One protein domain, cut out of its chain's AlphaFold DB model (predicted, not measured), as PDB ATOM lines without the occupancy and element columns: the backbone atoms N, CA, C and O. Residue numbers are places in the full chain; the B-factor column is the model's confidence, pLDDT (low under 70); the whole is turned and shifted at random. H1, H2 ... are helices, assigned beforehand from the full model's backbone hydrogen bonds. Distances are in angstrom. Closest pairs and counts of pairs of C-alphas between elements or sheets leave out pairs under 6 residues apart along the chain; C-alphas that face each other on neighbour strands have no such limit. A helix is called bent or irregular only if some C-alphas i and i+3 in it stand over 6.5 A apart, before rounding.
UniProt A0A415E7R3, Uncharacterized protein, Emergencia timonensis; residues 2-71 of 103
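What this domain is: This is residues 2 to 71 of the 103 residues of an uncharacterized protein of Emergencia timonensis (UniProt A0A415E7R3). One long helix, H2, makes the length of a rod. At its first end the short helix H1 and residues 2 to 8 form a small head, and at its other end residues 58 to 71, with no named element, fold back. The printed part has 70 residues with two named helices, H1 then H2, and no named strand: all helix. It is extended, with a radius of gyration of the C-alphas of 21.7 A and spans of 68 by 21 by 16 A.

How they stand to each other: H2, residues 17 to 57, is close but not clearly touching H1, residues 9 to 14; their closest C-alphas, Phe 12 and Leu 20, are 7.9 A apart. They run opposite ways at a steep tilt of 44 degrees. O i to N i+4 pairs within hydrogen-bond range number 35 of 37 in H2 and 0 of 2 in H1, where 2 of 3 O i to N i+3 pairs are. Residues 31 to 43 of H2 stand free.

Where its parts are: H2 runs 58.2 A from C-alpha 17 at (33.606, 41.826, 127.914) to C-alpha 57 at (-5.863, 6.958, 103.057). It is only just irregular: C-alphas 19 and 22 are 6.7 A apart. H1 begins at (37.641, 41.719, 113.684) and spans 9.2 A.

The domain as a whole: The C-alphas farthest apart, Gln 14 and Glu 59, are 67.8 A apart. The link from H1 to H2 is tight. The printed part has no cut, and no printed residue is under 70 in pLDDT.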
ATOM      1  N   ALA A   2      33.219  36.093 116.994       71.25
ATOM      2  CA  ALA A   2      33.045  37.517 116.643       71.25
ATOM      3  C   ALA A   2      32.399  37.773 115.264       71.25
ATOM      4  O   ALA A   2      31.380  38.447 115.185       71.25
ATOM      5  N   LEU A   3      32.918  37.132 114.206       76.12
ATOM      6  CA  LEU A   3      32.381  37.255 112.840       76.12
ATOM      7  C   LEU A   3      30.918  36.801 112.712       76.12
ATOM      8  O   LEU A   3      30.162  37.372 111.941       76.12
ATOM      9  N   ARG A   4      30.505  35.788 113.489       78.56
ATOM     10  CA  ARG A   4      29.111  35.311 113.495       78.56
ATOM     11  C   ARG A   4      28.162  36.291 114.178       78.56
ATOM     12  O   ARG A   4      27.004  36.342 113.807       78.56
ATOM     13  N   MET A   5      28.656  37.064 115.143       83.62
ATOM     14  CA  MET A   5      27.887  38.109 115.827       83.62
ATOM     15  C   MET A   5      27.884  39.444 115.064       83.62
ATOM     16  O   MET A   5      27.402  40.437 115.597       83.62
ATOM     17  N   GLY A   6      28.476  39.502 113.863       84.44
ATOM     18  CA  GLY A   6      28.585  40.738 113.082       84.44
ATOM     19  C   GLY A   6      29.565  41.767 113.657       84.44
ATOM     20  O   GLY A   6      29.503  42.937 113.293       84.44
ATOM     21  N   VAL A   7      30.465  41.360 114.560       87.56
ATOM     22  CA  VAL A   7      31.482  42.255 115.131       87.56
ATOM     23  C   VAL A   7      32.708  42.262 114.224       87.56
ATOM     24  O   VAL A   7      33.263  41.201 113.927       87.56
ATOM     25  N   ASP A   8      33.145  43.460 113.823       88.38
ATOM     26  CA  ASP A   8      34.389  43.640 113.073       88.38
ATOM     27  C   ASP A   8      35.591  43.052 113.833       88.38
ATOM     28  O   ASP A   8      35.687  43.130 115.062       88.38
ATOM     29  N   TYR A   9      36.523  42.449 113.093       84.12
ATOM     30  CA  TYR A   9      37.641  41.719 113.684       84.12
ATOM     31  C   TYR A   9      38.578  42.625 114.493       84.12
ATOM     32  O   TYR A   9      39.032  42.230 115.568       84.12
ATOM     33  N   HIS A  10      38.841  43.849 114.026       87.12
ATOM     34  CA  HIS A  10      39.671  44.800 114.764       87.12
ATOM     35  C   HIS A  10      38.936  45.349 115.986       87.12
ATOM     36  O   HIS A  10      39.526  45.450 117.063       87.12
ATOM     37  N   LEU A  11      37.638  45.631 115.845       86.19
ATOM     38  CA  LEU A  11      36.799  46.084 116.951       86.19
ATOM     39  C   LEU A  11      36.716  45.037 118.073       86.19
ATOM     40  O   LEU A  11      36.780  45.385 119.250       86.19
ATOM     41  N   PHE A  12      36.633  43.750 117.730       87.12
ATOM     42  CA  PHE A  12      36.552  42.661 118.704       87.12
ATOM     43  C   PHE A  12      37.724  42.658 119.695       87.12
ATOM     44  O   PHE A  12      37.503  42.540 120.898       87.12
ATOM     45  N   TRP A  13      38.953  42.839 119.205       86.25
ATOM     46  CA  TRP A  13      40.149  42.857 120.053       86.25
ATOM     47  C   TRP A  13      40.266  44.112 120.927       86.25
ATOM     48  O   TRP A  13      40.976  44.095 121.930       86.25
ATOM     49  N   GLN A  14      39.562  45.190 120.574       87.56
ATOM     50  CA  GLN A  14      39.538  46.442 121.336       87.56
ATOM     51  C   GLN A  14      38.415  46.484 122.385       87.56
ATOM     52  O   GLN A  14      38.437  47.317 123.297       87.56
ATOM     53  N   LEU A  15      37.407  45.616 122.264       86.50
ATOM     54  CA  LEU A  15      36.255  45.589 123.158       86.50
ATOM     55  C   LEU A  15      36.562  44.840 124.458       86.50
ATOM     56  O   LEU A  15      37.170  43.775 124.477       86.50
ATOM     57  N   ASN A  16      36.047  45.375 125.567       87.88
ATOM     58  CA  ASN A  16      36.019  44.653 126.833       87.88
ATOM     59  C   ASN A  16      34.758  43.763 126.924       87.88
ATOM     60  O   ASN A  16      33.760  44.030 126.246       87.88
ATOM     61  N   PRO A  17      34.742  42.742 127.802       85.31
ATOM     62  CA  PRO A  17      33.606  41.826 127.914       85.31
ATOM     63  C   PRO A  17      32.262  42.521 128.171       85.31
ATOM     64  O   PRO A  17      31.243  42.093 127.641       85.31
ATOM     65  N   ARG A  18      32.250  43.630 128.927       88.50
ATOM     66  CA  ARG A  18      31.030  44.418 129.188       88.50
ATOM     67  C   ARG A  18      30.459  45.054 127.920       88.50
ATOM     68  O   ARG A  18      29.251  45.020 127.726       88.50
ATOM     69  N   ARG A  19      31.308  45.611 127.056       87.81
ATOM     70  CA  ARG A  19      30.892  46.225 125.786       87.81
ATOM     71  C   ARG A  19      30.566  45.192 124.707       87.81
ATOM     72  O   ARG A  19      29.853  45.523 123.771       87.81
ATOM     73  N   LEU A  20      31.046  43.954 124.846       88.69
ATOM     74  CA  LEU A  20      30.697  42.852 123.949       88.69
ATOM     75  C   LEU A  20      29.312  42.247 124.259       88.69
ATOM     76  O   LEU A  20      28.669  41.702 123.365       88.69
ATOM     77  N   GLN A  21      28.822  42.360 125.502       90.19
ATOM     78  CA  GLN A  21      27.542  41.768 125.927       90.19
ATOM     79  C   GLN A  21      26.333  42.110 125.037       90.19
ATOM     80  O   GLN A  21      25.563  41.192 124.760       90.19
ATOM     81  N   PRO A  22      26.131  43.358 124.571       90.50
ATOM     82  CA  PRO A  22      25.011  43.679 123.686       90.50
ATOM     83  C   PRO A  22      25.033  42.881 122.375       90.50
ATOM     84  O   PRO A  22      23.996  42.377 121.964       90.50
ATOM     85  N   PHE A  23      26.210  42.688 121.768       90.06
ATOM     86  CA  PHE A  23      26.361  41.899 120.537       90.06
ATOM     87  C   PHE A  23      26.040  40.423 120.764       90.06
ATOM     88  O   PHE A  23      25.369  39.794 119.950       90.06
ATOM     89  N   VAL A  24      26.479  39.875 121.901       90.62
ATOM     90  CA  VAL A  24      26.155  38.496 122.288       90.62
ATOM     91  C   VAL A  24      24.649  38.328 122.473       90.62
ATOM     92  O   VAL A  24      24.089  37.354 121.980       90.62
ATOM     93  N   LYS A  25      23.991  39.275 123.154       92.88
ATOM     94  CA  LYS A  25      22.538  39.242 123.369       92.88
ATOM     95  C   LYS A  25      21.768  39.327 122.055       92.88
ATOM     96  O   LYS A  25      20.932  38.468 121.811       92.88
ATOM     97  N   ALA A  26      22.108  40.283 121.192       93.00
ATOM     98  CA  ALA A  26      21.469  40.431 119.885       93.00
ATOM     99  C   ALA A  26      21.593  39.149 119.044       93.00
ATOM    100  O   ALA A  26      20.610  38.667 118.490       93.00
ATOM    101  N   TYR A  27      22.781  38.534 119.024       93.31
ATOM    102  CA  TYR A  27      22.988  37.261 118.335       93.31
ATOM    103  C   TYR A  27      22.164  36.117 118.948       93.31
ATOM    104  O   TYR A  27      21.605  35.294 118.231       93.31
ATOM    105  N   GLN A  28      22.064  36.043 120.277       94.12
ATOM    106  CA  GLN A  28      21.235  35.032 120.943       94.12
ATOM    107  C   GLN A  28      19.744  35.207 120.633       94.12
ATOM    108  O   GLN A  28      19.055  34.217 120.394       94.12
ATOM    109  N   GLU A  29      19.256  36.445 120.621       95.75
ATOM    110  CA  GLU A  29      17.876  36.776 120.257       95.75
ATOM    111  C   GLU A  29      17.579  36.403 118.805       95.75
ATOM    112  O   GLU A  29      16.561  35.764 118.538       95.75
ATOM    113  N   GLU A  30      18.494  36.701 117.880       94.75
ATOM    114  CA  GLU A  30      18.369  36.288 116.483       94.75
ATOM    115  C   GLU A  30      18.298  34.763 116.359       94.75
ATOM    116  O   GLU A  30      17.383  34.234 115.732       94.75
ATOM    117  N   GLN A  31      19.210  34.038 117.010       95.06
ATOM    118  CA  GLN A  31      19.213  32.574 116.988       95.06
ATOM    119  C   GLN A  31      17.913  31.992 117.553       95.06
ATOM    120  O   GLN A  31      17.379  31.027 117.004       95.06
ATOM    121  N   LYS A  32      17.376  32.589 118.622       96.50
ATOM    122  CA  LYS A  32      16.083  32.196 119.182       96.50
ATOM    123  C   LYS A  32      14.948  32.446 118.184       96.50
ATOM    124  O   LYS A  32      14.154  31.541 117.947       96.50
ATOM    125  N   ALA A  33      14.917  33.613 117.543       96.62
ATOM    126  CA  ALA A  33      13.923  33.934 116.523       96.62
ATOM    127  C   ALA A  33      14.001  32.981 115.316       96.62
ATOM    128  O   ALA A  33      12.972  32.583 114.775       96.62
ATOM    129  N   GLN A  34      15.204  32.563 114.905       96.50
ATOM    130  CA  GLN A  34      15.376  31.567 113.840       96.50
ATOM    131  C   GLN A  34      14.825  30.195 114.244       96.50
ATOM    132  O   GLN A  34      14.148  29.550 113.444       96.50
ATOM    133  N   LEU A  35      15.061  29.760 115.486       97.00
ATOM    134  CA  LEU A  35      14.487  28.516 116.006       97.00
ATOM    135  C   LEU A  35      12.958  28.581 116.073       97.00
ATOM    136  O   LEU A  35      12.293  27.629 115.675       97.00
ATOM    137  N   GLU A  36      12.396  29.705 116.519       97.44
ATOM    138  CA  GLU A  36      10.945  29.914 116.554       97.44
ATOM    139  C   GLU A  36      10.337  29.887 115.143       97.44
ATOM    140  O   GLU A  36       9.336  29.205 114.923       97.44
ATOM    141  N   ARG A  37      10.981  30.531 114.158       96.62
ATOM    142  CA  ARG A  37      10.575  30.466 112.741       96.62
ATOM    143  C   ARG A  37      10.628  29.045 112.188       96.62
ATOM    144  O   ARG A  37       9.696  28.625 111.508       96.62
ATOM    145  N   ALA A  38      11.694  28.300 112.480       97.31
ATOM    146  CA  ALA A  38      11.838  26.917 112.034       97.31
ATOM    147  C   ALA A  38      10.767  26.011 112.657       97.31
ATOM    148  O   ALA A  38      10.155  25.208 111.954       97.31
ATOM    149  N   ASN A  39      10.493  26.184 113.952       97.50
ATOM    150  CA  ASN A  39       9.431  25.464 114.645       97.50
ATOM    151  C   ASN A  39       8.053  25.773 114.042       97.50
ATOM    152  O   ASN A  39       7.268  24.864 113.785       97.50
ATOM    153  N   TYR A  40       7.778  27.045 113.752       95.06
ATOM    154  CA  TYR A  40       6.539  27.460 113.102       95.06
ATOM    155  C   TYR A  40       6.387  26.861 111.695       95.06
ATOM    156  O   TYR A  40       5.341  26.308 111.363       95.06
ATOM    157  N   ALA A  41       7.445  26.888 110.882       95.81
ATOM    158  CA  ALA A  41       7.434  26.275 109.554       95.81
ATOM    159  C   ALA A  41       7.214  24.752 109.616       95.81
ATOM    160  O   ALA A  41       6.467  24.200 108.805       95.81
ATOM    161  N   ALA A  42       7.825  24.073 110.592       97.06
ATOM    162  CA  ALA A  42       7.623  22.646 110.823       97.06
ATOM    163  C   ALA A  42       6.176  22.339 111.235       97.06
ATOM    164  O   ALA A  42       5.588  21.387 110.726       97.06
ATOM    165  N   TRP A  43       5.584  23.175 112.091       95.19
ATOM    166  CA  TRP A  43       4.182  23.067 112.487       95.19
ATOM    167  C   TRP A  43       3.235  23.180 111.287       95.19
ATOM    168  O   TRP A  43       2.422  22.284 111.057       95.19
ATOM    169  N   LEU A  44       3.395  24.224 110.465       94.94
ATOM    170  CA  LEU A  44       2.600  24.402 109.246       94.94
ATOM    171  C   LEU A  44       2.761  23.226 108.286       94.94
ATOM    172  O   LEU A  44       1.776  22.691 107.782       94.94
ATOM    173  N   SER A  45       3.998  22.781 108.075       96.31
ATOM    174  CA  SER A  45       4.283  21.616 107.235       96.31
ATOM    175  C   SER A  45       3.586  20.361 107.766       96.31
ATOM    176  O   SER A  45       3.019  19.603 106.986       96.31
ATOM    177  N   GLY A  46       3.566  20.162 109.086       96.81
ATOM    178  CA  GLY A  46       2.872  19.052 109.737       96.81
ATOM    179  C   GLY A  46       1.369  19.027 109.454       96.81
ATOM    180  O   GLY A  46       0.815  17.958 109.187       96.81
ATOM    181  N   ILE A  47       0.715  20.192 109.427       94.62
ATOM    182  CA  ILE A  47      -0.704  20.314 109.057       94.62
ATOM    183  C   ILE A  47      -0.916  19.827 107.618       94.62
ATOM    184  O   ILE A  47      -1.738  18.944 107.372       94.62
ATOM    185  N   TYR A  48      -0.123  20.329 106.668       96.31
ATOM    186  CA  TYR A  48      -0.215  19.901 105.271       96.31
ATOM    187  C   TYR A  48       0.107  18.412 105.088       96.31
ATOM    188  O   TYR A  48      -0.596  17.723 104.355       96.31
ATOM    189  N   VAL A  49       1.117  17.873 105.777       97.06
ATOM    190  CA  VAL A  49       1.429  16.432 105.747       97.06
ATOM    191  C   VAL A  49       0.247  15.613 106.261       97.06
ATOM    192  O   VAL A  49      -0.121  14.616 105.642       97.06
ATOM    193  N   THR A  50      -0.403  16.057 107.336       95.12
ATOM    194  CA  THR A  50      -1.591  15.391 107.885       95.12
ATOM    195  C   THR A  50      -2.731  15.365 106.867       95.12
ATOM    196  O   THR A  50      -3.315  14.308 106.629       95.12
ATOM    197  N   HIS A  51      -2.995  16.486 106.188       94.75
ATOM    198  CA  HIS A  51      -3.964  16.534 105.089       94.75
ATOM    199  C   HIS A  51      -3.579  15.623 103.917       94.75
ATOM    200  O   HIS A  51      -4.453  14.988 103.334       94.75
ATOM    201  N   SER A  52      -2.290  15.520 103.579       95.56
ATOM    202  CA  SER A  52      -1.807  14.615 102.527       95.56
ATOM    203  C   SER A  52      -2.073  13.155 102.876       95.56
ATOM    204  O   SER A  52      -2.538  12.396 102.027       95.56
ATOM    205  N   ILE A  53      -1.791  12.759 104.119       95.75
ATOM    206  CA  ILE A  53      -2.049  11.402 104.609       95.75
ATOM    207  C   ILE A  53      -3.551  11.126 104.585       95.75
ATOM    208  O   ILE A  53      -3.974  10.102 104.050       95.75
ATOM    209  N   ALA A  54      -4.360  12.057 105.097       95.69
ATOM    210  CA  ALA A  54      -5.811  11.930 105.099       95.69
ATOM    211  C   ALA A  54      -6.366  11.773 103.677       95.69
ATOM    212  O   ALA A  54      -7.143  10.859 103.437       95.69
ATOM    213  N   ALA A  55      -5.924  12.594 102.723       95.44
ATOM    214  CA  ALA A  55      -6.364  12.508 101.331       95.44
ATOM    215  C   ALA A  55      -5.909  11.224 100.616       95.44
ATOM    216  O   ALA A  55      -6.536  10.804  99.651       95.44
ATOM    217  N   SER A  56      -4.819  10.607 101.078       94.62
ATOM    218  CA  SER A  56      -4.294   9.369 100.490       94.62
ATOM    219  C   SER A  56      -4.957   8.112 101.057       94.62
ATOM    220  O   SER A  56      -5.061   7.112 100.353       94.62
ATOM    221  N   LEU A  57      -5.359   8.136 102.334       94.88
ATOM    222  CA  LEU A  57      -5.863   6.958 103.057       94.88
ATOM    223  C   LEU A  57      -7.363   7.015 103.375       94.88
ATOM    224  O   LEU A  57      -7.955   5.985 103.686       94.88
ATOM    225  N   GLY A  58      -7.970   8.199 103.360       88.88
ATOM    226  CA  GLY A  58      -9.372   8.410 103.700       88.88
ATOM    227  C   GLY A  58     -10.275   8.407 102.472       88.88
ATOM    228  O   GLY A  58      -9.920   8.942 101.428       88.88
ATOM    229  N   GLU A  59     -11.485   7.868 102.615       81.88
ATOM    230  CA  GLU A  59     -12.450   7.778 101.508       81.88
ATOM    231  C   GLU A  59     -13.026   9.145 101.093       81.88
ATOM    232  O   GLU A  59     -13.360   9.346  99.929       81.88
ATOM    233  N   ASN A  60     -13.116  10.102 102.027       88.00
ATOM    234  CA  ASN A  60     -13.762  11.410 101.817       88.00
ATOM    235  C   ASN A  60     -12.879  12.619 102.166       88.00
ATOM    236  O   ASN A  60     -13.364  13.751 102.207       88.00
ATOM    237  N   ALA A  61     -11.590  12.415 102.435       90.75
ATOM    238  CA  ALA A  61     -10.674  13.516 102.713       90.75
ATOM    239  C   ALA A  61     -10.031  14.018 101.412       90.75
ATOM    240  O   ALA A  61      -9.627  13.232 100.561       90.75
ATOM    241  N   ARG A  62      -9.919  15.341 101.258       91.81
ATOM    242  CA  ARG A  62      -9.221  15.981 100.135       91.81
ATOM    243  C   ARG A  62      -8.116  16.885 100.652       91.81
ATOM    244  O   ARG A  62      -8.230  17.470 101.729       91.81
ATOM    245  N   TYR A  63      -7.054  16.994  99.865       94.50
ATOM    246  CA  TYR A  63      -5.983  17.933 100.145       94.50
ATOM    247  C   TYR A  63      -6.458  19.372  99.867       94.50
ATOM    248  O   TYR A  63      -7.178  19.570  98.885       94.50
ATOM    249  N   PRO A  64      -6.088  20.369 100.691       93.50
ATOM    250  CA  PRO A  64      -6.465  21.760 100.455       93.50
ATOM    251  C   PRO A  64      -5.970  22.279  99.096       93.50
ATOM    252  O   PRO A  64      -4.793  22.156  98.767       93.50
ATOM    253  N   GLU A  65      -6.856  22.901  98.316       94.00
ATOM    254  CA  GLU A  65      -6.500  23.529  97.029       94.00
ATOM    255  C   GLU A  65      -5.878  24.923  97.199       94.00
ATOM    256  O   GLU A  65      -5.254  25.455  96.281       94.00
ATOM    257  N   LYS A  66      -6.065  25.529  98.374       94.06
ATOM    258  CA  LYS A  66      -5.572  26.861  98.725       94.06
ATOM    259  C   LYS A  66      -4.786  26.805 100.036       94.06
ATOM    260  O   LYS A  66      -5.039  25.904 100.843       94.06
ATOM    261  N   PRO A  67      -3.853  27.748 100.256       91.75
ATOM    262  CA  PRO A  67      -3.172  27.874 101.535       91.75
ATOM    263  C   PRO A  67      -4.167  28.024 102.685       91.75
ATOM    264  O   PRO A  67      -5.195  28.677 102.542       91.75
ATOM    265  N   ILE A  68      -3.840  27.405 103.814       90.19
ATOM    266  CA  ILE A  68      -4.604  27.521 105.052       90.19
ATOM    267  C   ILE A  68      -4.379  28.919 105.625       90.19
ATOM    268  O   ILE A  68      -3.231  29.321 105.841       90.19
ATOM    269  N   ASP A  69      -5.472  29.626 105.894       89.00
ATOM    270  CA  ASP A  69      -5.437  30.910 106.580       89.00
ATOM    271  C   ASP A  69      -5.038  30.703 108.044       89.00
ATOM    272  O   ASP A  69      -5.601  29.885 108.770       89.00
ATOM    273  N   LEU A  70      -3.991  31.412 108.463       82.69
ATOM    274  CA  LEU A  70      -3.346  31.206 109.766       82.69
ATOM    275  C   LEU A  70      -3.893  32.130 110.849       82.69
ATOM    276  O   LEU A  70      -3.650  31.905 112.034       82.69
ATOM    277  N   TYR A  71      -4.602  33.172 110.432       85.81
ATOM    278  CA  TYR A  71      -5.161  34.196 111.292       85.81
ATOM    279  C   TYR A  71      -6.608  34.423 110.882       85.81
ATOM    280  O   TYR A  71      -6.889  34.548 109.691       85.81
TER     281      TYR A  71